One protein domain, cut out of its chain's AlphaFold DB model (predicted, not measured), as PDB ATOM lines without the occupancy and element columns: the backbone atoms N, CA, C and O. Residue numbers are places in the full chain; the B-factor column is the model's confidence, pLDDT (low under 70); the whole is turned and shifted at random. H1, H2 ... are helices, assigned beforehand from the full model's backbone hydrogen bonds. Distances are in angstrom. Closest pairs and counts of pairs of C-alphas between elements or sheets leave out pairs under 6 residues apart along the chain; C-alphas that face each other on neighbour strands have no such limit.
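This is residues 46 to 261 of the 942 residues of the protein "N-acetyltransferase domain-containing protein" of Parcubacteria group bacterium GW2011_GWA2_38_13 (UniProt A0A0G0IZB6). Four helical hairpins, H1 with H2, H3 with H4, H5 with H6 and H8 with H9, stack one on the next into a long double row of helices, and a looser cluster, H10 to H16, makes the far end beyond H8 and H9. The printed part has 216 residues with sixteen named helices, H1 to H16 along the chain, and no named strand: all helix. The whole is a loose rod, 77 by 27 by 24 A, with a radius of gyration of the C-alphas of 23.3 A.

The hub is H5, residues 111 to 127, touching four helices. It forms a hairpin with H6, residues 131 to 140, at a shallow tilt of 12 degrees; their closest C-alphas, Met 122 and Ala 134, are 4.9 A apart. H5 touches H3, residues 77 to 92, at Ile 89 and Gly 121, C-alphas 4.9 A apart, and H8, residues 151 to 166, at Leu 126 and Gly 160, 5.1 A. Residues 115 to 119 of H5 alone touch H7, residues 145 to 148, closest at the C-alphas of Lys 119 and Ile 147, 6.4 A. H3 forms a hairpin with H4, residues 97 to 107; H8 with H9, residues 170 to 179; H1, residues 46 to 58, with H2, residues 63 to 72. H1 touches H3, with C-alphas of Leu 58 and Gly 87 4.6 A apart. H1 to H6, H8 and H9 form an up and down bundle, each running against the one before it. H13, residues 218 to 227, is close to but not clearly touching H9; the closest C-alphas, Val 170 and Met 222, are 6.9 A apart. H13 touches H10, residues 186 to 192, at Pro 186 and Leu 218, C-alphas 4.9 A apart, and H16, residues 255 to 261, at Val 220 and Thr 256, 6.1 A. H11, residues 194 to 206, forms a hairpin with H12, residues 208 to 214; H15, residues 243 to 250, forms one with H16. H14, residues 231 to 240, touches no helix. Every O i to N i+4 pair is within hydrogen-bond range except in H11, 8 of 9, and H13, 3 of 6; H7 is too short for one.

H5 is 24.1 A long, H8 22.7 A, H3 22.0 A. H1 begins at C-alpha 46 (-2.709, 175.600, 6.240); H16 ends at C-alpha 261 (50.664, 147.365, 31.367).

The C-alphas of Gly 72 and Glu 240 are farthest apart, 77.4 A. The printed part has no cut and no long link. Mean pLDDT of the printed part is 86.9; no printed residue is under 70.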
ATOM      1  N   ASP A  46      -3.726 174.993   7.101       82.44
ATOM      2  CA  ASP A  46      -2.709 175.600   6.240       82.44
ATOM      3  C   ASP A  46      -1.496 176.112   7.035       82.44
ATOM      4  O   ASP A  46      -0.364 176.005   6.561       82.44
ATOM      5  N   GLN A  47      -1.699 176.614   8.258       82.94
ATOM      6  CA  GLN A  47      -0.605 177.010   9.151       82.94
ATOM      7  C   GLN A  47       0.156 175.800   9.705       82.94
ATOM      8  O   GLN A  47       1.375 175.872   9.816       82.94
ATOM      9  N   GLU A  48      -0.512 174.675   9.972       85.44
ATOM     10  CA  GLU A  48       0.165 173.423  10.341       85.44
ATOM     11  C   GLU A  48       1.023 172.884   9.193       85.44
ATOM     12  O   GLU A  48       2.196 172.555   9.374       85.44
ATOM     13  N   LYS A  49       0.489 172.884   7.964       87.25
ATOM     14  CA  LYS A  49       1.268 172.516   6.769       87.25
ATOM     15  C   LYS A  49       2.457 173.452   6.557       87.25
ATOM     16  O   LYS A  49       3.537 172.993   6.184       87.25
ATOM     17  N   ALA A  50       2.279 174.751   6.798       86.38
ATOM     18  CA  ALA A  50       3.360 175.725   6.718       86.38
ATOM     19  C   ALA A  50       4.419 175.498   7.810       86.38
ATOM     20  O   ALA A  50       5.606 175.507   7.489       86.38
ATOM     21  N   LYS A  51       4.015 175.231   9.061       89.44
ATOM     22  CA  LYS A  51       4.921 174.878  10.167       89.44
ATOM     23  C   LYS A  51       5.745 173.637   9.813       89.44
ATOM     24  O   LYS A  51       6.970 173.704   9.855       89.44
ATOM     25  N   GLN A  52       5.095 172.552   9.389       89.81
ATOM     26  CA  GLN A  52       5.780 171.305   9.034       89.81
ATOM     27  C   GLN A  52       6.742 171.493   7.856       89.81
ATOM     28  O   GLN A  52       7.890 171.066   7.915       89.81
ATOM     29  N   SER A  53       6.313 172.201   6.809       87.88
ATOM     30  CA  SER A  53       7.172 172.525   5.665       87.88
ATOM     31  C   SER A  53       8.389 173.359   6.084       87.88
ATOM     32  O   SER A  53       9.503 173.137   5.607       87.88
ATOM     33  N   MET A  54       8.208 174.294   7.023       89.25
ATOM     34  CA  MET A  54       9.308 175.075   7.583       89.25
ATOM     35  C   MET A  54      10.298 174.184   8.337       89.25
ATOM     36  O   MET A  54      11.493 174.284   8.071       89.25
ATOM     37  N   ILE A  55       9.818 173.277   9.195       88.75
ATOM     38  CA  ILE A  55      10.653 172.294   9.906       88.75
ATOM     39  C   ILE A  55      11.430 171.428   8.910       88.75
ATOM     40  O   ILE A  55      12.644 171.285   9.046       88.75
ATOM     41  N   ASP A  56      10.779 170.910   7.869       88.81
ATOM     42  CA  ASP A  56      11.419 170.071   6.849       88.81
ATOM     43  C   ASP A  56      12.505 170.832   6.074       88.81
ATOM     44  O   ASP A  56      13.513 170.257   5.654       88.81
ATOM     45  N   HIS A  57      12.320 172.131   5.841       86.38
ATOM     46  CA  HIS A  57      13.342 172.960   5.216       86.38
ATOM     47  C   HIS A  57      14.508 173.233   6.166       86.38
ATOM     48  O   HIS A  57      15.657 173.024   5.773       86.38
ATOM     49  N   LEU A  58      14.219 173.627   7.402       85.81
ATOM     50  CA  LEU A  58      15.232 173.906   8.418       85.81
ATOM     51  C   LEU A  58      16.068 172.666   8.745       85.81
ATOM     52  O   LEU A  58      17.284 172.761   8.765       85.81
ATOM     53  N   SER A  59      15.443 171.491   8.846       82.19
ATOM     54  CA  SER A  59      16.103 170.203   9.132       82.19
ATOM     55  C   SER A  59      17.118 169.748   8.072       82.19
ATOM     56  O   SER A  59      17.763 168.724   8.255       82.19
ATOM     57  N   HIS A  60      17.210 170.450   6.939       79.75
ATOM     58  CA  HIS A  60      18.152 170.169   5.851       79.75
ATOM     59  C   HIS A  60      18.986 171.415   5.488       79.75
ATOM     60  O   HIS A  60      19.373 171.555   4.329       79.75
ATOM     61  N   GLY A  61      19.129 172.387   6.398       72.69
ATOM     62  CA  GLY A  61      19.892 173.621   6.147       72.69
ATOM     63  C   GLY A  61      19.273 174.555   5.092       72.69
ATOM     64  O   GLY A  61      19.891 175.507   4.621       72.69
ATOM     65  N   ARG A  62      18.014 174.340   4.679       80.38
ATOM     66  CA  ARG A  62      17.352 175.115   3.605       80.38
ATOM     67  C   ARG A  62      16.725 176.411   4.134       80.38
ATOM     68  O   ARG A  62      15.545 176.688   3.899       80.38
ATOM     69  N   ILE A  63      17.533 177.229   4.801       77.81
ATOM     70  CA  ILE A  63      17.136 178.421   5.573       77.81
ATOM     71  C   ILE A  63      16.374 179.447   4.732       77.81
ATOM     72  O   ILE A  63      15.311 179.921   5.128       77.81
ATOM     73  N   PHE A  64      16.824 179.703   3.501       75.62
ATOM     74  CA  PHE A  64      16.139 180.614   2.577       75.62
ATOM     75  C   PHE A  64      14.666 180.236   2.324       75.62
ATOM     76  O   PHE A  64      13.801 181.107   2.246       75.62
ATOM     77  N   TYR A  65      14.361 178.941   2.193       75.56
ATOM     78  CA  TYR A  65      12.990 178.481   1.954       75.56
ATOM     79  C   TYR A  65      12.137 178.580   3.217       75.56
ATOM     80  O   TYR A  65      10.981 178.992   3.140       75.56
ATOM     81  N   ALA A  66      12.721 178.286   4.375       81.31
ATOM     82  CA  ALA A  66      12.068 178.491   5.657       81.31
ATOM     83  C   ALA A  66      11.753 179.981   5.909       81.31
ATOM     84  O   ALA A  66      10.654 180.309   6.355       81.31
ATOM     85  N   LEU A  67      12.642 180.904   5.521       78.81
ATOM     86  CA  LEU A  67      12.394 182.351   5.592       78.81
ATOM     87  C   LEU A  67      11.249 182.795   4.669       78.81
ATOM     88  O   LEU A  67      10.429 183.627   5.055       78.81
ATOM     89  N   LEU A  68      11.138 182.219   3.467       77.81
ATOM     90  CA  LEU A  68       9.994 182.478   2.583       77.81
ATOM     91  C   LEU A  68       8.676 182.001   3.201       77.81
ATOM     92  O   LEU A  68       7.661 182.685   3.063       77.81
ATOM     93  N   ILE A  69       8.690 180.866   3.902       80.81
ATOM     94  CA  ILE A  69       7.522 180.355   4.625       80.81
ATOM     95  C   ILE A  69       7.176 181.285   5.796       80.81
ATOM     96  O   ILE A  69       6.006 181.648   5.928       80.81
ATOM     97  N   LYS A  70       8.170 181.757   6.566       80.62
ATOM     98  CA  LYS A  70       7.986 182.765   7.630       80.62
ATOM     99  C   LYS A  70       7.295 184.028   7.100       80.62
ATOM    100  O   LYS A  70       6.330 184.492   7.699       80.62
ATOM    101  N   VAL A  71       7.740 184.553   5.954       77.19
ATOM    102  CA  VAL A  71       7.182 185.781   5.348       77.19
ATOM    103  C   VAL A  71       5.801 185.551   4.715       77.19
ATOM    104  O   VAL A  71       4.943 186.429   4.781       77.19
ATOM    105  N   GLY A  72       5.573 184.392   4.091       74.69
ATOM    106  CA  GLY A  72       4.371 184.118   3.294       74.69
ATOM    107  C   GLY A  72       3.172 183.559   4.065       74.69
ATOM    108  O   GLY A  72       2.045 183.705   3.599       74.69
ATOM    109  N   SER A  73       3.394 182.934   5.225       72.19
ATOM    110  CA  SER A  73       2.388 182.064   5.867       72.19
ATOM    111  C   SER A  73       1.710 182.676   7.099       72.19
ATOM    112  O   SER A  73       0.895 182.008   7.729       72.19
ATOM    113  N   GLN A  74       2.050 183.924   7.455       76.06
ATOM    114  CA  GLN A  74       1.556 184.629   8.655       76.06
ATOM    115  C   GLN A  74       1.576 183.741   9.918       76.06
ATOM    116  O   GLN A  74       0.619 183.716  10.695       76.06
ATOM    117  N   LEU A  75       2.649 182.961  10.096       82.94
ATOM    118  CA  LEU A  75       2.804 182.117  11.278       82.94
ATOM    119  C   LEU A  75       3.034 183.003  12.511       82.94
ATOM    120  O   LEU A  75       3.828 183.946  12.429       82.94
ATOM    121  N   PRO A  76       2.377 182.714  13.648       87.38
ATOM    122  CA  PRO A  76       2.704 183.362  14.913       87.38
ATOM    123  C   PRO A  76       4.186 183.169  15.243       87.38
ATOM    124  O   PRO A  76       4.736 182.096  14.991       87.38
ATOM    125  N   GLU A  77       4.831 184.178  15.833       86.44
ATOM    126  CA  GLU A  77       6.271 184.105  16.119       86.44
ATOM    127  C   GLU A  77       6.606 182.909  17.026       86.44
ATOM    128  O   GLU A  77       7.593 182.233  16.778       86.44
ATOM    129  N   GLU A  78       5.744 182.544  17.983       85.94
ATOM    130  CA  GLU A  78       5.927 181.334  18.807       85.94
ATOM    131  C   GLU A  78       5.999 180.041  17.975       85.94
ATOM    132  O   GLU A  78       6.812 179.160  18.251       85.94
ATOM    133  N   VAL A  79       5.204 179.944  16.905       88.88
ATOM    134  CA  VAL A  79       5.209 178.794  15.984       88.88
ATOM    135  C   VAL A  79       6.465 178.797  15.124       88.88
ATOM    136  O   VAL A  79       7.033 177.740  14.849       88.88
ATOM    137  N   VAL A  80       6.930 179.984  14.734       89.44
ATOM    138  CA  VAL A  80       8.198 180.148  14.023       89.44
ATOM    139  C   VAL A  80       9.372 179.718  14.895       89.44
ATOM    140  O   VAL A  80      10.222 178.970  14.423       89.44
ATOM    141  N   GLN A  81       9.392 180.130  16.162       91.00
ATOM    142  CA  GLN A  81      10.433 179.755  17.116       91.00
ATOM    143  C   GLN A  81      10.393 178.256  17.446       91.00
ATOM    144  O   GLN A  81      11.440 177.619  17.501       91.00
ATOM    145  N   SER A  82       9.203 177.654  17.569       90.00
ATOM    146  CA  SER A  82       9.046 176.198  17.720       90.00
ATOM    147  C   SER A  82       9.598 175.429  16.515       90.00
ATOM    148  O   SER A  82      10.349 174.474  16.693       90.00
ATOM    149  N   ALA A  83       9.285 175.857  15.292       91.00
ATOM    150  CA  ALA A  83       9.802 175.220  14.084       91.00
ATOM    151  C   ALA A  83      11.314 175.445  13.891       91.00
ATOM    152  O   ALA A  83      12.010 174.537  13.438       91.00
ATOM    153  N   ALA A  84      11.831 176.622  14.270       91.94
ATOM    154  CA  ALA A  84      13.265 176.898  14.334       91.94
ATOM    155  C   ALA A  84      13.968 175.954  15.315       91.94
ATOM    156  O   ALA A  84      14.943 175.314  14.934       91.94
ATOM    157  N   LYS A  85      13.418 175.783  16.526       94.06
ATOM    158  CA  LYS A  85      13.909 174.828  17.528       94.06
ATOM    159  C   LYS A  85      13.966 173.403  16.968       94.06
ATOM    160  O   LYS A  85      15.015 172.772  17.031       94.06
ATOM    161  N   GLU A  86      12.871 172.902  16.396       93.06
ATOM    162  CA  GLU A  86      12.809 171.544  15.830       93.06
ATOM    163  C   GLU A  86      13.798 171.348  14.669       93.06
ATOM    164  O   GLU A  86      14.484 170.325  14.603       93.06
ATOM    165  N   GLY A  87      13.923 172.346  13.789       91.94
ATOM    166  CA  GLY A  87      14.922 172.354  12.723       91.94
ATOM    167  C   GLY A  87      16.354 172.305  13.261       91.94
ATOM    168  O   GLY A  87      17.141 171.467  12.823       91.94
ATOM    169  N   MET A  88      16.665 173.130  14.268       93.69
ATOM    170  CA  MET A  88      17.960 173.110  14.957       93.69
ATOM    171  C   MET A  88      18.241 171.740  15.572       93.69
ATOM    172  O   MET A  88      19.316 171.197  15.348       93.69
ATOM    173  N   ILE A  89      17.284 171.137  16.285       92.88
ATOM    174  CA  ILE A  89      17.455 169.805  16.888       92.88
ATOM    175  C   ILE A  89      17.841 168.773  15.829       92.88
ATOM    176  O   ILE A  89      18.754 167.978  16.056       92.88
ATOM    177  N   LYS A  90      17.185 168.783  14.661       91.69
ATOM    178  CA  LYS A  90      17.507 167.860  13.563       91.69
ATOM    179  C   LYS A  90      18.907 168.092  13.003       91.69
ATOM    180  O   LYS A  90      19.636 167.113  12.871       91.69
ATOM    181  N   CYS A  91      19.291 169.342  12.752       86.56
ATOM    182  CA  CYS A  91      20.635 169.692  12.288       86.56
ATOM    183  C   CYS A  91      21.713 169.265  13.297       86.56
ATOM    184  O   CYS A  91      22.651 168.555  12.940       86.56
ATOM    185  N   LEU A  92      21.541 169.607  14.577       89.56
ATOM    186  CA  LEU A  92      22.469 169.239  15.651       89.56
ATOM    187  C   LEU A  92      22.584 167.716  15.792       89.56
ATOM    188  O   LEU A  92      23.682 167.176  15.887       89.56
ATOM    189  N   SER A  93      21.458 167.007  15.694       87.88
ATOM    190  CA  SER A  93      21.425 165.542  15.715       87.88
ATOM    191  C   SER A  93      22.060 164.887  14.489       87.88
ATOM    192  O   SER A  93      22.148 163.665  14.466       87.88
ATOM    193  N   CYS A  94      22.454 165.632  13.460       79.88
ATOM    194  CA  CYS A  94      23.088 165.128  12.240       79.88
ATOM    195  C   CYS A  94      24.481 165.746  12.022       79.88
ATOM    196  O   CYS A  94      24.986 165.705  10.907       79.88
ATOM    197  N   ASP A  95      25.084 166.312  13.076       77.69
ATOM    198  CA  ASP A  95      26.393 166.986  13.047       77.69
ATOM    199  C   ASP A  95      26.448 168.243  12.148       77.69
ATOM    200  O   ASP A  95      27.512 168.747  11.804       77.69
ATOM    201  N   GLN A  96      25.288 168.818  11.804       80.62
ATOM    202  CA  GLN A  96      25.155 170.029  10.985       80.62
ATOM    203  C   GLN A  96      25.069 171.286  11.866       80.62
ATOM    204  O   GLN A  96      24.069 172.004  11.884       80.62
ATOM    205  N   ILE A  97      26.106 171.542  12.664       80.88
ATOM    206  CA  ILE A  97      26.084 172.634  13.656       80.88
ATOM    207  C   ILE A  97      26.105 174.018  12.997       80.88
ATOM    208  O   ILE A  97      25.502 174.947  13.530       80.88
ATOM    209  N   ASP A  98      26.767 174.165  11.847       80.69
ATOM    210  CA  ASP A  98      26.781 175.431  11.103       80.69
ATOM    211  C   ASP A  98      25.373 175.821  10.643       80.69
ATOM    212  O   ASP A  98      24.949 176.947  10.889       80.69
ATOM    213  N   ASP A  99      24.598 174.867  10.122       81.81
ATOM    214  CA  ASP A  99      23.197 175.096   9.760       81.81
ATOM    215  C   ASP A  99      22.362 175.494  10.985       81.81
ATOM    216  O   ASP A  99      21.549 176.411  10.920       81.81
ATOM    217  N   ALA A 100      22.576 174.850  12.138       84.00
ATOM    218  CA  ALA A 100      21.876 175.206  13.372       84.00
ATOM    219  C   ALA A 100      22.225 176.625  13.868       84.00
ATOM    220  O   ALA A 100      21.355 177.321  14.396       84.00
ATOM    221  N   LEU A 101      23.475 177.064  13.687       79.81
ATOM    222  CA  LEU A 101      23.919 178.428  13.989       79.81
ATOM    223  C   LEU A 101      23.330 179.447  13.009       79.81
ATOM    224  O   LEU A 101      22.860 180.499  13.435       79.81
ATOM    225  N   GLU A 102      23.270 179.123  11.719       83.94
ATOM    226  CA  GLU A 102      22.600 179.981  10.742       83.94
ATOM    227  C   GLU A 102      21.091 180.083  11.038       83.94
ATOM    228  O   GLU A 102      20.527 181.174  10.967       83.94
ATOM    229  N   ILE A 103      20.429 178.993  11.459       86.50
ATOM    230  CA  ILE A 103      19.025 179.037  11.911       86.50
ATOM    231  C   ILE A 103      18.882 179.968  13.120       86.50
ATOM    232  O   ILE A 103      17.963 180.792  13.136       86.50
ATOM    233  N   LYS A 104      19.784 179.870  14.107       88.88
ATOM    234  CA  LYS A 104      19.808 180.767  15.273       88.88
ATOM    235  C   LYS A 104      19.832 182.233  14.838       88.88
ATOM    236  O   LYS A 104      19.003 183.016  15.309       88.88
ATOM    237  N   ASP A 105      20.741 182.584  13.937       86.62
ATOM    238  CA  ASP A 105      20.971 183.969  13.529       86.62
ATOM    239  C   ASP A 105      19.835 184.505  12.637       86.62
ATOM    240  O   ASP A 105      19.267 185.569  12.916       86.62
ATOM    241  N   ASP A 106      19.424 183.747  11.618       85.12
ATOM    242  CA  ASP A 106      18.428 184.187  10.632       85.12
ATOM    243  C   ASP A 106      16.999 184.217  11.196       85.12
ATOM    244  O   ASP A 106      16.188 185.073  10.819       85.12
ATOM    245  N   PHE A 107      16.680 183.321  12.136       87.94
ATOM    246  CA  PHE A 107      15.382 183.303  12.819       87.94
ATOM    247  C   PHE A 107      15.381 184.078  14.136       87.94
ATOM    248  O   PHE A 107      14.310 184.221  14.734       87.94
ATOM    249  N   LYS A 108      16.528 184.646  14.536       88.00
ATOM    250  CA  LYS A 108      16.719 185.388  15.792       88.00
ATOM    251  C   LYS A 108      16.231 184.579  16.991       88.00
ATOM    252  O   LYS A 108      15.435 185.064  17.796       88.00
ATOM    253  N   VAL A 109      16.657 183.321  17.040       89.19
ATOM    254  CA  VAL A 109      16.195 182.355  18.035       89.19
ATOM    255  C   VAL A 109      16.680 182.791  19.422       89.19
ATOM    256  O   VAL A 109      17.882 183.016  19.589       89.19
ATOM    257  N   PRO A 110      15.783 182.942  20.419       90.00
ATOM    258  CA  PRO A 110      16.177 183.289  21.779       90.00
ATOM    259  C   PRO A 110      17.164 182.275  22.357       90.00
ATOM    260  O   PRO A 110      17.038 181.076  22.104       90.00
ATOM    261  N   GLU A 111      18.105 182.736  23.181       89.12
ATOM    262  CA  GLU A 111      19.155 181.868  23.731       89.12
ATOM    263  C   GLU A 111      18.575 180.686  24.524       89.12
ATOM    264  O   GLU A 111      19.041 179.568  24.362       89.12
ATOM    265  N   GLU A 112      17.484 180.874  25.273       89.50
ATOM    266  CA  GLU A 112      16.782 179.777  25.966       89.50
ATOM    267  C   GLU A 112      16.334 178.655  25.011       89.50
ATOM    268  O   GLU A 112      16.444 177.467  25.321       89.50
ATOM    269  N   VAL A 113      15.868 179.018  23.812       91.25
ATOM    270  CA  VAL A 113      15.437 178.062  22.782       91.25
ATOM    271  C   VAL A 113      16.647 177.378  22.144       91.25
ATOM    272  O   VAL A 113      16.598 176.172  21.902       91.25
ATOM    273  N   VAL A 114      17.747 178.111  21.932       91.44
ATOM    274  CA  VAL A 114      19.027 177.555  21.457       91.44
ATOM    275  C   VAL A 114      19.568 176.527  22.449       91.44
ATOM    276  O   VAL A 114      19.901 175.417  22.044       91.44
ATOM    277  N   GLN A 115      19.598 176.857  23.742       93.50
ATOM    278  CA  GLN A 115      20.054 175.965  24.811       93.50
ATOM    279  C   GLN A 115      19.156 174.723  24.926       93.50
ATOM    280  O   GLN A 115      19.648 173.604  25.064       93.50
ATOM    281  N   SER A 116      17.838 174.891  24.779       92.75
ATOM    282  CA  SER A 116      16.896 173.768  24.743       92.75
ATOM    283  C   SER A 116      17.097 172.864  23.515       92.75
ATOM    284  O   SER A 116      17.096 171.642  23.658       92.75
ATOM    285  N   ALA A 117      17.321 173.432  22.325       92.75
ATOM    286  CA  ALA A 117      17.644 172.663  21.120       92.75
ATOM    287  C   ALA A 117      18.998 171.944  21.240       92.75
ATOM    288  O   ALA A 117      19.123 170.795  20.816       92.75
ATOM    289  N   ALA A 118      19.990 172.599  21.850       93.44
ATOM    290  CA  ALA A 118      21.296 172.021  22.143       93.44
ATOM    291  C   ALA A 118      21.169 170.799  23.057       93.44
ATOM    292  O   ALA A 118      21.678 169.737  22.707       93.44
ATOM    293  N   LYS A 119      20.414 170.916  24.161       95.25
ATOM    294  CA  LYS A 119      20.114 169.801  25.073       95.25
ATOM    295  C   LYS A 119      19.550 168.593  24.327       95.25
ATOM    296  O   LYS A 119      20.075 167.491  24.455       95.25
ATOM    297  N   GLU A 120      18.494 168.793  23.540       94.81
ATOM    298  CA  GLU A 120      17.825 167.706  22.812       94.81
ATOM    299  C   GLU A 120      18.718 167.096  21.718       94.81
ATOM    300  O   GLU A 120      18.766 165.874  21.566       94.81
ATOM    301  N   GLY A 121      19.479 167.926  20.994       93.12
ATOM    302  CA  GLY A 121      20.469 167.458  20.023       93.12
ATOM    303  C   GLY A 121      21.564 166.608  20.675       93.12
ATOM    304  O   GLY A 121      21.897 165.541  20.164       93.12
ATOM    305  N   MET A 122      22.075 167.034  21.834       94.38
ATOM    306  CA  MET A 122      23.076 166.286  22.599       94.38
ATOM    307  C   MET A 122      22.527 164.962  23.127       94.38
ATOM    308  O   MET A 122      23.198 163.946  22.970       94.38
ATOM    309  N   ILE A 123      21.311 164.949  23.688       94.81
ATOM    310  CA  ILE A 123      20.631 163.721  24.135       94.81
ATOM    311  C   ILE A 123      20.601 162.697  23.003       94.81
ATOM    312  O   ILE A 123      20.978 161.540  23.198       94.81
ATOM    313  N   LYS A 124      20.210 163.127  21.801       92.38
ATOM    314  CA  LYS A 124      20.145 162.232  20.649       92.38
ATOM    315  C   LYS A 124      21.527 161.757  20.195       92.38
ATOM    316  O   LYS A 124      21.699 160.570  19.950       92.38
ATOM    317  N   CYS A 125      22.517 162.647  20.123       89.12
ATOM    318  CA  CYS A 125      23.889 162.258  19.790       89.12
ATOM    319  C   CYS A 125      24.462 161.240  20.787       89.12
ATOM    320  O   CYS A 125      25.054 160.256  20.360       89.12
ATOM    321  N   LEU A 126      24.255 161.437  22.091       89.69
ATOM    322  CA  LEU A 126      24.745 160.534  23.137       89.69
ATOM    323  C   LEU A 126      24.048 159.173  23.103       89.69
ATOM    324  O   LEU A 126      24.725 158.153  23.184       89.69
ATOM    325  N   SER A 127      22.728 159.157  22.896       88.75
ATOM    326  CA  SER A 127      21.951 157.915  22.749       88.75
ATOM    327  C   SER A 127      22.384 157.107  21.518       88.75
ATOM    328  O   SER A 127      22.369 155.882  21.539       88.75
ATOM    329  N   ASP A 128      22.821 157.791  20.457       83.69
ATOM    330  CA  ASP A 128      23.369 157.176  19.243       83.69
ATOM    331  C   ASP A 128      24.887 156.884  19.348       83.69
ATOM    332  O   ASP A 128      25.521 156.575  18.340       83.69
ATOM    333  N   SER A 129      25.501 157.031  20.531       80.31
ATOM    334  CA  SER A 129      26.950 156.877  20.765       80.31
ATOM    335  C   SER A 129      27.853 157.754  19.882       80.31
ATOM    336  O   SER A 129      28.948 157.367  19.484       80.31
ATOM    337  N   ARG A 130      27.413 158.978  19.578       80.69
ATOM    338  CA  ARG A 130      28.162 159.982  18.803       80.69
ATOM    339  C   ARG A 130      28.757 161.049  19.720       80.69
ATOM    340  O   ARG A 130      28.312 162.200  19.724       80.69
ATOM    341  N   LEU A 131      29.778 160.651  20.483       80.62
ATOM    342  CA  LEU A 131      30.486 161.508  21.444       80.62
ATOM    343  C   LEU A 131      30.985 162.814  20.808       80.62
ATOM    344  O   LEU A 131      30.659 163.895  21.297       80.62
ATOM    345  N   ASN A 132      31.692 162.730  19.678       75.25
ATOM    346  CA  ASN A 132      32.267 163.904  19.010       75.25
ATOM    347  C   ASN A 132      31.205 164.940  18.625       75.25
ATOM    348  O   ASN A 132      31.380 166.131  18.878       75.25
ATOM    349  N   SER A 133      30.063 164.499  18.092       78.50
ATOM    350  CA  SER A 133      28.950 165.402  17.782       78.50
ATOM    351  C   SER A 133      28.385 166.055  19.045       78.50
ATOM    352  O   SER A 133      28.129 167.257  19.052       78.50
ATOM    353  N   ALA A 134      28.235 165.310  20.145       82.50
ATOM    354  CA  ALA A 134      27.767 165.870  21.415       82.50
ATOM    355  C   ALA A 134      28.749 166.910  21.998       82.50
ATOM    356  O   ALA A 134      28.315 167.976  22.444       82.50
ATOM    357  N   LEU A 135      30.060 166.644  21.946       76.56
ATOM    358  CA  LEU A 135      31.107 167.590  22.357       76.56
ATOM    359  C   LEU A 135      31.128 168.834  21.468       76.56
ATOM    360  O   LEU A 135      31.223 169.957  21.970       76.56
ATOM    361  N   ASN A 136      30.966 168.660  20.156       76.44
ATOM    362  CA  ASN A 136      30.878 169.775  19.222       76.44
ATOM    363  C   ASN A 136      29.678 170.678  19.541       76.44
ATOM    364  O   ASN A 136      29.830 171.900  19.553       76.44
ATOM    365  N   ILE A 137      28.508 170.107  19.856       81.19
ATOM    366  CA  ILE A 137      27.331 170.885  20.276       81.19
ATOM    367  C   ILE A 137      27.628 171.643  21.578       81.19
ATOM    368  O   ILE A 137      27.460 172.864  21.615       81.19
ATOM    369  N   LYS A 138      28.128 170.943  22.610       83.00
ATOM    370  CA  LYS A 138      28.513 171.518  23.913       83.00
ATOM    371  C   LYS A 138      29.420 172.741  23.742       83.00
ATOM    372  O   LYS A 138      29.129 173.811  24.281       83.00
ATOM    373  N   ASN A 139      30.483 172.593  22.955       75.88
ATOM    374  CA  ASN A 139      31.531 173.599  22.812       75.88
ATOM    375  C   ASN A 139      31.108 174.764  21.903       75.88
ATOM    376  O   ASN A 139      31.347 175.928  22.232       75.88
ATOM    377  N   ARG A 140      30.461 174.483  20.764       76.44
ATOM    378  CA  ARG A 140      30.109 175.519  19.775       76.44
ATOM    379  C   ARG A 140      28.894 176.350  20.175       76.44
ATOM    380  O   ARG A 140      28.864 177.537  19.860       76.44
ATOM    381  N   LEU A 141      27.924 175.754  20.868       79.25
ATOM    382  CA  LEU A 141      26.750 176.470  21.378       79.25
ATOM    383  C   LEU A 141      26.938 177.002  22.803       79.25
ATOM    384  O   LEU A 141      26.020 177.630  23.321       79.25
ATOM    385  N   LYS A 142      28.120 176.805  23.410       79.50
ATOM    386  CA  LYS A 142      28.446 177.252  24.776       79.50
ATOM    387  C   LYS A 142      27.349 176.839  25.763       79.50
ATOM    388  O   LYS A 142      26.730 177.685  26.407       79.50
ATOM    389  N   VAL A 143      27.060 175.541  25.797       80.81
ATOM    390  CA  VAL A 143      25.927 174.997  26.556       80.81
ATOM    391  C   VAL A 143      26.086 175.289  28.049       80.81
ATOM    392  O   VAL A 143      27.169 175.095  28.605       80.81
ATOM    393  N   SER A 144      25.019 175.767  28.693       81.75
ATOM    394  CA  SER A 144      25.066 176.165  30.103       81.75
ATOM    395  C   SER A 144      25.266 174.969  31.043       81.75
ATOM    396  O   SER A 144      24.863 173.837  30.755       81.75
ATOM    397  N   LYS A 145      25.856 175.228  32.216       78.12
ATOM    398  CA  LYS A 145      26.076 174.208  33.255       78.12
ATOM    399  C   LYS A 145      24.767 173.559  33.719       78.12
ATOM    400  O   LYS A 145      24.737 172.356  33.940       78.12
ATOM    401  N   GLU A 146      23.688 174.334  33.795       83.19
ATOM    402  CA  GLU A 146      22.346 173.856  34.155       83.19
ATOM    403  C   GLU A 146      21.836 172.784  33.180       83.19
ATOM    404  O   GLU A 146      21.299 171.762  33.599       83.19
ATOM    405  N   ILE A 147      22.052 172.976  31.873       87.88
ATOM    406  CA  ILE A 147      21.692 171.985  30.851       87.88
ATOM    407  C   ILE A 147      22.584 170.748  30.958       87.88
ATOM    408  O   ILE A 147      22.075 169.626  30.889       87.88
ATOM    409  N   LEU A 148      23.892 170.946  31.155       83.44
ATOM    410  CA  LEU A 148      24.840 169.845  31.334       83.44
ATOM    411  C   LEU A 148      24.499 168.975  32.549       83.44
ATOM    412  O   LEU A 148      24.760 167.782  32.508       83.44
ATOM    413  N   GLN A 149      23.881 169.560  33.576       82.19
ATOM    414  CA  GLN A 149      23.456 168.883  34.803       82.19
ATOM    415  C   GLN A 149      22.017 168.346  34.752       82.19
ATOM    416  O   GLN A 149      21.507 167.837  35.755       82.19
ATOM    417  N   SER A 150      21.335 168.466  33.610       88.69
ATOM    418  CA  SER A 150      19.934 168.063  33.507       88.69
ATOM    419  C   SER A 150      19.758 166.536  33.570       88.69
ATOM    420  O   SER A 150      20.539 165.803  32.950       88.69
ATOM    421  N   PRO A 151      18.716 166.028  34.262       87.56
ATOM    422  CA  PRO A 151      18.502 164.589  34.429       87.56
ATOM    423  C   PRO A 151      18.415 163.816  33.108       87.56
ATOM    424  O   PRO A 151      18.942 162.712  32.995       87.56
ATOM    425  N   GLU A 152      17.777 164.395  32.090       91.44
ATOM    426  CA  GLU A 152      17.574 163.745  30.793       91.44
ATOM    427  C   GLU A 152      18.886 163.601  30.020       91.44
ATOM    428  O   GLU A 152      19.134 162.561  29.409       91.44
ATOM    429  N   LEU A 153      19.747 164.622  30.073       90.88
ATOM    430  CA  LEU A 153      21.060 164.564  29.439       90.88
ATOM    431  C   LEU A 153      21.975 163.577  30.166       90.88
ATOM    432  O   LEU A 153      22.646 162.787  29.507       90.88
ATOM    433  N   HIS A 154      21.959 163.568  31.501       90.12
ATOM    434  CA  HIS A 154      22.697 162.583  32.291       90.12
ATOM    435  C   HIS A 154      22.261 161.143  31.980       90.12
ATOM    436  O   HIS A 154      23.118 160.269  31.861       90.12
ATOM    437  N   SER A 155      20.957 160.888  31.809       90.25
ATOM    438  CA  SER A 155      20.454 159.560  31.430       90.25
ATOM    439  C   SER A 155      20.972 159.138  30.054       90.25
ATOM    440  O   SER A 155      21.522 158.048  29.918       90.25
ATOM    441  N   ALA A 156      20.878 160.020  29.054       92.75
ATOM    442  CA  ALA A 156      21.375 159.745  27.705       92.75
ATOM    443  C   ALA A 156      22.900 159.553  27.667       92.75
ATOM    444  O   ALA A 156      23.403 158.666  26.980       92.75
ATOM    445  N   ALA A 157      23.646 160.354  28.432       92.81
ATOM    446  CA  ALA A 157      25.091 160.209  28.573       92.81
ATOM    447  C   ALA A 157      25.460 158.871  29.230       92.81
ATOM    448  O   ALA A 157      26.394 158.208  28.790       92.81
ATOM    449  N   LYS A 158      24.705 158.434  30.244       92.31
ATOM    450  CA  LYS A 158      24.906 157.138  30.901       92.31
ATOM    451  C   LYS A 158      24.638 155.960  29.963       92.31
ATOM    452  O   LYS A 158      25.438 155.030  29.926       92.31
ATOM    453  N   GLU A 159      23.549 156.004  29.200       91.19
ATOM    454  CA  GLU A 159      23.238 154.988  28.184       91.19
ATOM    455  C   GLU A 159      24.321 154.942  27.103       91.19
ATOM    456  O   GLU A 159      24.864 153.872  26.825       91.19
ATOM    457  N   GLY A 160      24.718 156.105  26.579       89.25
ATOM    458  CA  GLY A 160      25.818 156.216  25.626       89.25
ATOM    459  C   GLY A 160      27.129 155.659  26.184       89.25
ATOM    460  O   GLY A 160      27.825 154.922  25.493       89.25
ATOM    461  N   MET A 161      27.464 155.945  27.445       92.44
ATOM    462  CA  MET A 161      28.659 155.405  28.103       92.44
ATOM    463  C   MET A 161      28.647 153.867  28.153       92.44
ATOM    464  O   MET A 161      29.653 153.237  27.825       92.44
ATOM    465  N   ILE A 162      27.517 153.256  28.525       91.88
ATOM    466  CA  ILE A 162      27.353 151.792  28.542       91.88
ATOM    467  C   ILE A 162      27.480 151.223  27.120       91.88
ATOM    468  O   ILE A 162      28.155 150.216  26.914       91.88
ATOM    469  N   GLU A 163      26.908 151.883  26.118       89.19
ATOM    470  CA  GLU A 163      27.002 151.429  24.730       89.19
ATOM    471  C   GLU A 163      28.450 151.462  24.199       89.19
ATOM    472  O   GLU A 163      28.891 150.496  23.570       89.19
ATOM    473  N   HIS A 164      29.240 152.497  24.514       87.62
ATOM    474  CA  HIS A 164      30.674 152.547  24.175       87.62
ATOM    475  C   HIS A 164      31.455 151.401  24.837       87.62
ATOM    476  O   HIS A 164      32.255 150.729  24.181       87.62
ATOM    477  N   LEU A 165      31.177 151.114  26.113       89.38
ATOM    478  CA  LEU A 165      31.777 149.983  26.827       89.38
ATOM    479  C   LEU A 165      31.428 148.631  26.193       89.38
ATOM    480  O   LEU A 165      32.278 147.741  26.123       89.38
ATOM    481  N   SER A 166      30.207 148.478  25.675       87.19
ATOM    482  CA  SER A 166      29.786 147.249  24.992       87.19
ATOM    483  C   SER A 166      30.621 146.954  23.736       87.19
ATOM    484  O   SER A 166      30.908 145.783  23.466       87.19
ATOM    485  N   HIS A 167      31.088 148.008  23.056       82.56
ATOM    486  CA  HIS A 167      31.981 147.962  21.896       82.56
ATOM    487  C   HIS A 167      33.473 147.887  22.264       82.56
ATOM    488  O   HIS A 167      34.315 147.762  21.374       82.56
ATOM    489  N   GLY A 168      33.818 147.945  23.555       78.81
ATOM    490  CA  GLY A 168      35.204 147.966  24.035       78.81
ATOM    491  C   GLY A 168      35.889 149.332  23.924       78.81
ATOM    492  O   GLY A 168      37.106 149.412  24.063       78.81
ATOM    493  N   TRP A 169      35.137 150.409  23.685       80.69
ATOM    494  CA  TRP A 169      35.658 151.777  23.585       80.69
ATOM    495  C   TRP A 169      35.732 152.438  24.967       80.69
ATOM    496  O   TRP A 169      34.933 153.314  25.300       80.69
ATOM    497  N   VAL A 170      36.680 151.981  25.790       82.62
ATOM    498  CA  VAL A 170      36.847 152.433  27.185       82.62
ATOM    499  C   VAL A 170      37.161 153.931  27.265       82.62
ATOM    500  O   VAL A 170      36.506 154.631  28.033       82.62
ATOM    501  N   ASP A 171      38.073 154.437  26.433       76.12
ATOM    502  CA  ASP A 171      38.468 155.855  26.444       76.12
ATOM    503  C   ASP A 171      37.288 156.777  26.123       76.12
ATOM    504  O   ASP A 171      36.998 157.713  26.862       76.12
ATOM    505  N   ALA A 172      36.510 156.445  25.088       77.12
ATOM    506  CA  ALA A 172      35.315 157.204  24.736       77.12
ATOM    507  C   ALA A 172      34.258 157.179  25.859       77.12
ATOM    508  O   ALA A 172      33.594 158.181  26.120       77.12
ATOM    509  N   ALA A 173      34.114 156.059  26.576       85.88
ATOM    510  CA  ALA A 173      33.230 155.980  27.739       85.88
ATOM    511  C   ALA A 173      33.712 156.874  28.903       85.88
ATOM    512  O   ALA A 173      32.892 157.520  29.564       85.88
ATOM    513  N   LEU A 174      35.027 156.948  29.143       81.38
ATOM    514  CA  LEU A 174      35.625 157.853  30.133       81.38
ATOM    515  C   LEU A 174      35.439 159.323  29.733       81.38
ATOM    516  O   LEU A 174      35.034 160.135  30.566       81.38
ATOM    517  N   GLU A 175      35.612 159.651  28.453       78.44
ATOM    518  CA  GLU A 175      35.364 160.996  27.934       78.44
ATOM    519  C   GLU A 175      33.900 161.426  28.100       78.44
ATOM    520  O   GLU A 175      33.642 162.572  28.482       78.44
ATOM    521  N   VAL A 176      32.932 160.526  27.863       83.94
ATOM    522  CA  VAL A 176      31.505 160.787  28.132       83.94
ATOM    523  C   VAL A 176      31.297 161.110  29.613       83.94
ATOM    524  O   VAL A 176      30.654 162.111  29.947       83.94
ATOM    525  N   ARG A 177      31.863 160.295  30.512       84.00
ATOM    526  CA  ARG A 177      31.760 160.488  31.966       84.00
ATOM    527  C   ARG A 177      32.265 161.866  32.385       84.00
ATOM    528  O   ARG A 177      31.587 162.566  33.136       84.00
ATOM    529  N   GLU A 178      33.432 162.253  31.890       79.94
ATOM    530  CA  GLU A 178      34.107 163.496  32.271       79.94
ATOM    531  C   GLU A 178      33.427 164.731  31.683       79.94
ATOM    532  O   GLU A 178      33.241 165.733  32.377       79.94
ATOM    533  N   ASN A 179      32.989 164.658  30.426       77.69
ATOM    534  CA  ASN A 179      32.405 165.806  29.743       77.69
ATOM    535  C   ASN A 179      30.943 166.077  30.096       77.69
ATOM    536  O   ASN A 179      30.507 167.222  29.928       77.69
ATOM    537  N   PHE A 180      30.212 165.057  30.554       83.50
ATOM    538  CA  PHE A 180      28.782 165.125  30.869       83.50
ATOM    539  C   PHE A 180      28.464 164.755  32.322       83.50
ATOM    540  O   PHE A 180      27.311 164.484  32.637       83.50
ATOM    541  N   PHE A 181      29.472 164.748  33.202       81.06
ATOM    542  CA  PHE A 181      29.332 164.559  34.654       81.06
ATOM    543  C   PHE A 181      28.521 163.317  35.055       81.06
ATOM    544  O   PHE A 181      27.808 163.326  36.064       81.06
ATOM    545  N   VAL A 182      28.637 162.243  34.268       83.75
ATOM    546  CA  VAL A 182      27.837 161.029  34.455       83.75
ATOM    547  C   VAL A 182      28.144 160.411  35.811       83.75
ATOM    548  O   VAL A 182      29.264 159.977  36.079       83.75
ATOM    549  N   GLN A 183      27.116 160.327  36.651       84.19
ATOM    550  CA  GLN A 183      27.165 159.585  37.902       84.19
ATOM    551  C   GLN A 183      26.758 158.138  37.621       84.19
ATOM    552  O   GLN A 183      25.581 157.835  37.410       84.19
ATOM    553  N   ILE A 184      27.746 157.247  37.588       87.31
ATOM    554  CA  ILE A 184      27.540 155.806  37.463       87.31
ATOM    555  C   ILE A 184      28.381 155.082  38.506       87.31
ATOM    556  O   ILE A 184      29.559 155.381  38.711       87.31
ATOM    557  N   THR A 185      27.759 154.131  39.190       90.06
ATOM    558  CA  THR A 185      28.443 153.308  40.180       90.06
ATOM    559  C   THR A 185      29.107 152.097  39.516       90.06
ATOM    560  O   THR A 185      28.622 151.605  38.493       90.06
ATOM    561  N   PRO A 186      30.171 151.537  40.120       91.19
ATOM    562  CA  PRO A 186      30.781 150.295  39.643       91.19
ATOM    563  C   PRO A 186      29.756 149.162  39.514       91.19
ATOM    564  O   PRO A 186      29.797 148.379  38.571       91.19
ATOM    565  N   ARG A 187      28.796 149.103  40.448       90.56
ATOM    566  CA  ARG A 187      27.755 148.077  40.473       90.56
ATOM    567  C   ARG A 187      26.848 148.138  39.249       90.56
ATOM    568  O   ARG A 187      26.564 147.097  38.675       90.56
ATOM    569  N   GLU A 188      26.445 149.335  38.838       92.06
ATOM    570  CA  GLU A 188      25.594 149.517  37.659       92.06
ATOM    571  C   GLU A 188      26.285 149.070  36.370       92.06
ATOM    572  O   GLU A 188      25.632 148.494  35.506       92.06
ATOM    573  N   ILE A 189      27.604 149.267  36.257       92.88
ATOM    574  CA  ILE A 189      28.379 148.725  35.134       92.88
ATOM    575  C   ILE A 189      28.432 147.201  35.220       92.88
ATOM    576  O   ILE A 189      28.113 146.524  34.251       92.88
ATOM    577  N   ILE A 190      28.775 146.638  36.380       92.44
ATOM    578  CA  ILE A 190      28.846 145.179  36.556       92.44
ATOM    579  C   ILE A 190      27.510 144.509  36.204       92.44
ATOM    580  O   ILE A 190      27.501 143.496  35.512       92.44
ATOM    581  N   ASP A 191      26.387 145.085  36.637       91.62
ATOM    582  CA  ASP A 191      25.050 144.551  36.360       91.62
ATOM    583  C   ASP A 191      24.653 144.698  34.871       91.62
ATOM    584  O   ASP A 191      23.859 143.901  34.369       91.62
ATOM    585  N   ALA A 192      25.225 145.669  34.144       93.00
ATOM    586  CA  ALA A 192      25.013 145.845  32.703       93.00
ATOM    587  C   ALA A 192      25.796 144.835  31.836       93.00
ATOM    588  O   ALA A 192      25.410 144.590  30.692       93.00
ATOM    589  N   PHE A 193      26.864 144.223  32.367       93.62
ATOM    590  CA  PHE A 193      27.763 143.327  31.627       93.62
ATOM    591  C   PHE A 193      27.900 141.953  32.317       93.62
ATOM    592  O   PHE A 193      28.780 141.761  33.161       93.62
ATOM    593  N   PRO A 194      27.070 140.950  31.953       91.06
ATOM    594  CA  PRO A 194      27.078 139.631  32.598       91.06
ATOM    595  C   PRO A 194      28.419 138.883  32.531       91.06
ATOM    596  O   PRO A 194      28.766 138.133  33.439       91.06
ATOM    597  N   ASP A 195      29.186 139.082  31.463       90.25
ATOM    598  CA  ASP A 195      30.515 138.494  31.290       90.25
ATOM    599  C   ASP A 195      31.575 139.151  32.183       90.25
ATOM    600  O   ASP A 195      32.450 138.463  32.711       90.25
ATOM    601  N   LEU A 196      31.462 140.456  32.434       92.12
ATOM    602  CA  LEU A 196      32.266 141.143  33.444       92.12
ATOM    603  C   LEU A 196      31.933 140.641  34.854       92.12
ATOM    604  O   LEU A 196      32.834 140.440  35.669       92.12
ATOM    605  N   GLN A 197      30.654 140.380  35.136       91.88
ATOM    606  CA  GLN A 197      30.242 139.749  36.388       91.88
ATOM    607  C   GLN A 197      30.850 138.343  36.539       91.88
ATOM    608  O   GLN A 197      31.363 138.019  37.610       91.88
ATOM    609  N   GLU A 198      30.845 137.521  35.483       90.88
ATOM    610  CA  GLU A 198      31.486 136.198  35.497       90.88
ATOM    611  C   GLU A 198      33.001 136.301  35.745       90.88
ATOM    612  O   GLU A 198      33.545 135.567  36.576       90.88
ATOM    613  N   LEU A 199      33.677 137.237  35.069       91.81
ATOM    614  CA  LEU A 199      35.101 137.513  35.267       91.81
ATOM    615  C   LEU A 199      35.400 137.886  36.724       91.81
ATOM    616  O   LEU A 199      36.309 137.323  37.333       91.81
ATOM    617  N   LEU A 200      34.607 138.784  37.307       91.75
ATOM    618  CA  LEU A 200      34.769 139.213  38.695       91.75
ATOM    619  C   LEU A 200      34.552 138.081  39.700       91.75
ATOM    620  O   LEU A 200      35.298 138.003  40.673       91.75
ATOM    621  N   VAL A 201      33.583 137.189  39.472       91.38
ATOM    622  CA  VAL A 201      33.372 136.013  40.335       91.38
ATOM    623  C   VAL A 201      34.596 135.097  40.312       91.38
ATOM    624  O   VAL A 201      35.051 134.667  41.368       91.38
ATOM    625  N   LYS A 202      35.194 134.857  39.140       90.94
ATOM    626  CA  LYS A 202      36.437 134.072  39.037       90.94
ATOM    627  C   LYS A 202      37.621 134.775  39.709       90.94
ATOM    628  O   LYS A 202      38.415 134.133  40.391       90.94
ATOM    629  N   LEU A 203      37.739 136.097  39.565       90.31
ATOM    630  CA  LEU A 203      38.775 136.878  40.252       90.31
ATOM    631  C   LEU A 203      38.577 136.890  41.773       90.31
ATOM    632  O   LEU A 203      39.561 136.883  42.507       90.31
ATOM    633  N   GLN A 204      37.334 136.837  42.260       92.31
ATOM    634  CA  GLN A 204      37.020 136.740  43.687       92.31
ATOM    635  C   GLN A 204      37.596 135.468  44.323       92.31
ATOM    636  O   GLN A 204      38.021 135.512  45.478       92.31
ATOM    637  N   GLU A 205      37.635 134.355  43.582       89.62
ATOM    638  CA  GLU A 205      38.246 133.101  44.044       89.62
ATOM    639  C   GLU A 205      39.762 133.241  44.253       89.62
ATOM    640  O   GLU A 205      40.323 132.551  45.104       89.62
ATOM    641  N   LYS A 206      40.414 134.150  43.514       88.94
ATOM    642  CA  LYS A 206      41.856 134.426  43.607       88.94
ATOM    643  C   LYS A 206      42.179 135.523  44.626       88.94
ATOM    644  O   LYS A 206      43.094 135.360  45.426       88.94
ATOM    645  N   SER A 207      41.421 136.621  44.629       91.38
ATOM    646  CA  SER A 207      41.560 137.714  45.595       91.38
ATOM    647  C   SER A 207      40.205 138.330  45.947       91.38
ATOM    648  O   SER A 207      39.605 139.112  45.203       91.38
ATOM    649  N   ALA A 208      39.733 138.026  47.159       90.75
ATOM    650  CA  ALA A 208      38.518 138.628  47.703       90.75
ATOM    651  C   ALA A 208      38.665 140.143  47.927       90.75
ATOM    652  O   ALA A 208      37.671 140.869  47.886       90.75
ATOM    653  N   GLN A 209      39.886 140.621  48.187       89.00
ATOM    654  CA  GLN A 209      40.191 142.043  48.330       89.00
ATOM    655  C   GLN A 209      40.064 142.779  47.002       89.00
ATOM    656  O   GLN A 209      39.332 143.767  46.939       89.00
ATOM    657  N   PHE A 210      40.657 142.239  45.935       90.19
ATOM    658  CA  PHE A 210      40.521 142.795  44.591       90.19
ATOM    659  C   PHE A 210      39.049 142.896  44.177       90.19
ATOM    660  O   PHE A 210      38.600 143.951  43.739       90.19
ATOM    661  N   TYR A 211      38.263 141.834  44.395       90.75
ATOM    662  CA  TYR A 211      36.826 141.857  44.116       90.75
ATOM    663  C   TYR A 211      36.103 142.971  44.891       90.75
ATOM    664  O   TYR A 211      35.323 143.726  44.309       90.75
ATOM    665  N   ARG A 212      36.384 143.125  46.194       90.06
ATOM    666  CA  ARG A 212      35.816 144.228  46.989       90.06
ATOM    667  C   ARG A 212      36.199 145.588  46.410       90.06
ATOM    668  O   ARG A 212      35.330 146.456  46.330       90.06
ATOM    669  N   GLN A 213      37.448 145.757  45.982       89.19
ATOM    670  CA  GLN A 213      37.911 147.007  45.394       89.19
ATOM    671  C   GLN A 213      37.242 147.286  44.046       89.19
ATOM    672  O   GLN A 213      36.750 148.392  43.840       89.19
ATOM    673  N   ALA A 214      37.102 146.279  43.182       88.25
ATOM    674  CA  ALA A 214      36.360 146.390  41.929       88.25
ATOM    675  C   ALA A 214      34.906 146.820  42.166       88.25
ATOM    676  O   ALA A 214      34.404 147.721  41.513       88.25
ATOM    677  N   THR A 215      34.224 146.281  43.179       88.00
ATOM    678  CA  THR A 215      32.841 146.707  43.475       88.00
ATOM    679  C   THR A 215      32.708 148.144  44.008       88.00
ATOM    680  O   THR A 215      31.586 148.636  44.131       88.00
ATOM    681  N   ARG A 216      33.821 148.819  44.329       89.12
ATOM    682  CA  ARG A 216      33.862 150.174  44.913       89.12
ATOM    683  C   ARG A 216      34.563 151.210  44.037       89.12
ATOM    684  O   ARG A 216      34.260 152.390  44.164       89.12
ATOM    685  N   SER A 217      35.470 150.786  43.162       88.38
ATOM    686  CA  SER A 217      36.247 151.661  42.289       88.38
ATOM    687  C   SER A 217      35.798 151.513  40.845       88.38
ATOM    688  O   SER A 217      35.911 150.441  40.249       88.38
ATOM    689  N   LEU A 218      35.320 152.620  40.276       85.25
ATOM    690  CA  LEU A 218      34.956 152.678  38.867       85.25
ATOM    691  C   LEU A 218      36.180 152.394  37.992       85.25
ATOM    692  O   LEU A 218      36.079 151.627  37.044       85.25
ATOM    693  N   GLU A 219      37.338 152.932  38.366       83.62
ATOM    694  CA  GLU A 219      38.596 152.752  37.641       83.62
ATOM    695  C   GLU A 219      38.989 151.275  37.514       83.62
ATOM    696  O   GLU A 219      39.349 150.799  36.438       83.62
ATOM    697  N   VAL A 220      38.823 150.508  38.596       89.50
ATOM    698  CA  VAL A 220      39.100 149.066  38.591       89.50
ATOM    699  C   VAL A 220      38.153 148.332  37.651       89.50
ATOM    700  O   VAL A 220      38.615 147.547  36.827       89.50
ATOM    701  N   VAL A 221      36.848 148.612  37.706       91.00
ATOM    702  CA  VAL A 221      35.874 147.983  36.796       91.00
ATOM    703  C   VAL A 221      36.159 148.332  35.339       91.00
ATOM    704  O   VAL A 221      36.143 147.442  34.494       91.00
ATOM    705  N   MET A 222      36.467 149.598  35.050       87.12
ATOM    706  CA  MET A 222      36.788 150.059  33.697       87.12
ATOM    707  C   MET A 222      38.049 149.367  33.163       87.12
ATOM    708  O   MET A 222      38.051 148.896  32.028       87.12
ATOM    709  N   SER A 223      39.082 149.194  33.995       87.12
ATOM    710  CA  SER A 223      40.324 148.524  33.585       87.12
ATOM    711  C   SER A 223      40.119 147.066  33.149       87.12
ATOM    712  O   SER A 223      40.821 146.584  32.258       87.12
ATOM    713  N   LEU A 224      39.119 146.372  33.709       90.31
ATOM    714  CA  LEU A 224      38.826 144.973  33.390       90.31
ATOM    715  C   LEU A 224      38.268 144.776  31.974       90.31
ATOM    716  O   LEU A 224      38.366 143.670  31.435       90.31
ATOM    717  N   PHE A 225      37.748 145.826  31.331       88.19
ATOM    718  CA  PHE A 225      37.303 145.745  29.936       88.19
ATOM    719  C   PHE A 225      38.447 145.408  28.971       88.19
ATOM    720  O   PHE A 225      38.197 144.730  27.974       88.19
ATOM    721  N   ASN A 226      39.700 145.747  29.313       84.00
ATOM    722  CA  ASN A 226      40.887 145.351  28.542       84.00
ATOM    723  C   ASN A 226      41.049 143.824  28.425       84.00
ATOM    724  O   ASN A 226      41.662 143.328  27.479       84.00
ATOM    725  N   TYR A 227      40.466 143.065  29.355       87.06
ATOM    726  CA  TYR A 227      40.577 141.609  29.415       87.06
ATOM    727  C   TYR A 227      39.297 140.881  29.014       87.06
ATOM    728  O   TYR A 227      39.301 139.656  28.927       87.06
ATOM    729  N   ARG A 228      38.209 141.599  28.713       84.06
ATOM    730  CA  ARG A 228      36.903 141.005  28.377       84.06
ATOM    731  C   ARG A 228      36.986 140.036  27.191       84.06
ATOM    732  O   ARG A 228      36.376 138.972  27.217       84.06
ATOM    733  N   GLY A 229      37.786 140.373  26.178       82.06
ATOM    734  CA  GLY A 229      38.023 139.516  25.008       82.06
ATOM    735  C   GLY A 229      39.048 138.392  25.218       82.06
ATOM    736  O   GLY A 229      39.140 137.496  24.381       82.06
ATOM    737  N   ALA A 230      39.831 138.428  26.302       85.69
ATOM    738  CA  ALA A 230      40.904 137.471  26.575       85.69
ATOM    739  C   ALA A 230      41.169 137.300  28.091       85.69
ATOM    740  O   ALA A 230      42.286 137.557  28.548       85.69
ATOM    741  N   PRO A 231      40.182 136.841  28.885       88.56
ATOM    742  CA  PRO A 231      40.290 136.804  30.348       88.56
ATOM    743  C   PRO A 231      41.369 135.834  30.852       88.56
ATOM    744  O   PRO A 231      41.962 136.058  31.900       88.56
ATOM    745  N   GLU A 232      41.684 134.789  30.081       89.56
ATOM    746  CA  GLU A 232      42.751 133.835  30.415       89.56
ATOM    747  C   GLU A 232      44.139 134.483  30.482       89.56
ATOM    748  O   GLU A 232      44.986 134.025  31.250       89.56
ATOM    749  N   LYS A 233      44.367 135.568  29.724       88.00
ATOM    750  CA  LYS A 233      45.612 136.340  29.834       88.00
ATOM    751  C   LYS A 233      45.739 136.921  31.232       88.00
ATOM    752  O   LYS A 233      46.700 136.602  31.914       88.00
ATOM    753  N   LEU A 234      44.703 137.631  31.693       90.94
ATOM    754  CA  LEU A 234      44.654 138.199  33.040       90.94
ATOM    755  C   LEU A 234      44.924 137.140  34.111       90.94
ATOM    756  O   LEU A 234      45.742 137.372  34.994       90.94
ATOM    757  N   PHE A 235      44.257 135.982  34.032       91.25
ATOM    758  CA  PHE A 235      44.460 134.910  35.010       91.25
ATOM    759  C   PHE A 235      45.892 134.380  35.007       91.25
ATOM    760  O   PHE A 235      46.450 134.176  36.080       91.25
ATOM    761  N   THR A 236      46.495 134.211  33.831       91.25
ATOM    762  CA  THR A 236      47.900 133.802  33.717       91.25
ATOM    763  C   THR A 236      48.817 134.854  34.341       91.25
ATOM    764  O   THR A 236      49.643 134.511  35.186       91.25
ATOM    765  N   THR A 237      48.621 136.139  34.013       91.25
ATOM    766  CA  THR A 237      49.439 137.240  34.542       91.25
ATOM    767  C   THR A 237      49.425 137.270  36.067       91.25
ATOM    768  O   THR A 237      50.483 137.341  36.689       91.25
ATOM    769  N   VAL A 238      48.234 137.222  36.674       92.06
ATOM    770  CA  VAL A 238      48.070 137.365  38.131       92.06
ATOM    771  C   VAL A 238      48.424 136.091  38.895       92.06
ATOM    772  O   VAL A 238      48.798 136.183  40.060       92.06
ATOM    773  N   ASP A 239      48.355 134.914  38.265       91.19
ATOM    774  CA  ASP A 239      48.840 133.668  38.870       91.19
ATOM    775  C   ASP A 239      50.369 133.638  38.948       91.19
ATOM    776  O   ASP A 239      50.934 133.183  39.944       91.19
ATOM    777  N   GLU A 240      51.045 134.158  37.923       92.69
ATOM    778  CA  GLU A 240      52.503 134.299  37.914       92.69
ATOM    779  C   GLU A 240      52.979 135.483  38.773       92.69
ATOM    780  O   GLU A 240      54.078 135.442  39.325       92.69
ATOM    781  N   ASN A 241      52.149 136.523  38.921       94.50
ATOM    782  CA  ASN A 241      52.497 137.790  39.566       94.50
ATOM    783  C   ASN A 241      51.385 138.242  40.536       94.50
ATOM    784  O   ASN A 241      50.698 139.237  40.284       94.50
ATOM    785  N   PRO A 242      51.192 137.541  41.669       92.50
ATOM    786  CA  PRO A 242      50.070 137.793  42.580       92.50
ATOM    787  C   PRO A 242      50.089 139.190  43.216       92.50
ATOM    788  O   PRO A 242      49.033 139.706  43.578       92.50
ATOM    789  N   PHE A 243      51.259 139.836  43.293       93.88
ATOM    790  CA  PHE A 243      51.401 141.203  43.811       93.88
ATOM    791  C   PHE A 243      50.618 142.247  42.995       93.88
ATOM    792  O   PHE A 243      50.337 143.330  43.500       93.88
ATOM    793  N   LEU A 244      50.232 141.943  41.750       94.88
ATOM    794  CA  LEU A 244      49.417 142.846  40.933       94.88
ATOM    795  C   LEU A 244      48.033 143.094  41.551       94.88
ATOM    796  O   LEU A 244      47.454 144.161  41.349       94.88
ATOM    797  N   PHE A 245      47.504 142.150  42.337       92.69
ATOM    798  CA  PHE A 245      46.291 142.399  43.115       92.69
ATOM    799  C   PHE A 245      46.539 143.364  44.273       92.69
ATOM    800  O   PHE A 245      45.712 144.253  44.486       92.69
ATOM    801  N   ASP A 246      47.672 143.233  44.967       89.88
ATOM    802  CA  ASP A 246      48.054 144.136  46.059       89.88
ATOM    803  C   ASP A 246      48.230 145.570  45.540       89.88
ATOM    804  O   ASP A 246      47.753 146.514  46.169       89.88
ATOM    805  N   ALA A 247      48.841 145.724  44.360       93.50
ATOM    806  CA  ALA A 247      49.015 147.008  43.683       93.50
ATOM    807  C   ALA A 247      47.673 147.728  43.464       93.50
ATOM    808  O   ALA A 247      47.525 148.911  43.768       93.50
ATOM    809  N   VAL A 248      46.662 147.001  42.973       92.19
ATOM    810  CA  VAL A 248      45.316 147.549  42.729       92.19
ATOM    811  C   VAL A 248      44.560 147.813  44.030       92.19
ATOM    812  O   VAL A 248      43.805 148.779  44.117       92.19
ATOM    813  N   GLU A 249      44.727 146.963  45.043       88.69
ATOM    814  CA  GLU A 249      44.086 147.167  46.341       88.69
ATOM    815  C   GLU A 249      44.613 148.424  47.037       88.69
ATOM    816  O   GLU A 249      43.820 149.226  47.533       88.69
ATOM    817  N   ARG A 250      45.938 148.589  47.078       87.94
ATOM    818  CA  ARG A 250      46.589 149.665  47.829       87.94
ATOM    819  C   ARG A 250      46.620 150.986  47.080       87.94
ATOM    820  O   ARG A 250      46.569 152.031  47.717       87.94
ATOM    821  N   ASN A 251      46.607 150.945  45.750       89.25
ATOM    822  CA  ASN A 251      46.447 152.124  44.916       89.25
ATOM    823  C   ASN A 251      45.337 151.903  43.879       89.25
ATOM    824  O   ASN A 251      45.604 151.622  42.713       89.25
ATOM    825  N   PRO A 252      44.058 152.051  44.251       84.19
ATOM    826  CA  PRO A 252      42.955 151.799  43.326       84.19
ATOM    827  C   PRO A 252      42.816 152.836  42.212       84.19
ATOM    828  O   PRO A 252      42.007 152.629  41.306       84.19
ATOM    829  N   ARG A 253      43.553 153.951  42.300       83.06
ATOM    830  CA  ARG A 253      43.580 155.005  41.286       83.06
ATOM    831  C   ARG A 253      44.531 154.653  40.145       83.06
ATOM    832  O   ARG A 253      44.182 154.889  38.996       83.06
ATOM    833  N   PHE A 254      45.704 154.091  40.450       88.00
ATOM    834  CA  PHE A 254      46.747 153.848  39.445       88.00
ATOM    835  C   PHE A 254      47.295 152.419  39.402       88.00
ATOM    836  O   PHE A 254      47.884 152.028  38.398       88.00
ATOM    837  N   GLY A 255      47.042 151.585  40.407       91.62
ATOM    838  CA  GLY A 255      47.455 150.180  40.424       91.62
ATOM    839  C   GLY A 255      46.906 149.368  39.248       91.62
ATOM    840  O   GLY A 255      47.567 148.459  38.746       91.62
ATOM    841  N   THR A 256      45.734 149.745  38.732       89.44
ATOM    842  CA  THR A 256      45.135 149.167  37.518       89.44
ATOM    843  C   THR A 256      45.976 149.420  36.273       89.44
ATOM    844  O   THR A 256      46.012 148.571  35.386       89.44
ATOM    845  N   LYS A 257      46.700 150.543  36.215       89.88
ATOM    846  CA  LYS A 257      47.610 150.871  35.113       89.88
ATOM    847  C   LYS A 257      48.769 149.889  35.062       89.88
ATOM    848  O   LYS A 257      49.081 149.370  33.995       89.88
ATOM    849  N   LEU A 258      49.335 149.552  36.225       93.50
ATOM    850  CA  LEU A 258      50.345 148.499  36.318       93.50
ATOM    851  C   LEU A 258      49.767 147.147  35.892       93.50
ATOM    852  O   LEU A 258      50.379 146.483  35.063       93.50
ATOM    853  N   LEU A 259      48.587 146.764  36.397       92.00
ATOM    854  CA  LEU A 259      47.927 145.508  36.018       92.00
ATOM    855  C   LEU A 259      47.800 145.378  34.490       92.00
ATOM    856  O   LEU A 259      48.230 144.373  33.927       92.00
ATOM    857  N   VAL A 260      47.270 146.417  33.834       88.56
ATOM    858  CA  VAL A 260      47.068 146.469  32.377       88.56
ATOM    859  C   VAL A 260      48.393 146.446  31.616       88.56
ATOM    860  O   VAL A 260      48.520 145.733  30.619       88.56
ATOM    861  N   LYS A 261      49.395 147.198  32.081       88.81
ATOM    862  CA  LYS A 261      50.664 147.365  31.367       88.81
ATOM    863  C   LYS A 261      51.618 146.180  31.544       88.81
ATOM    864  O   LYS A 261      52.391 145.907  30.626       88.81
TER     865      LYS A 261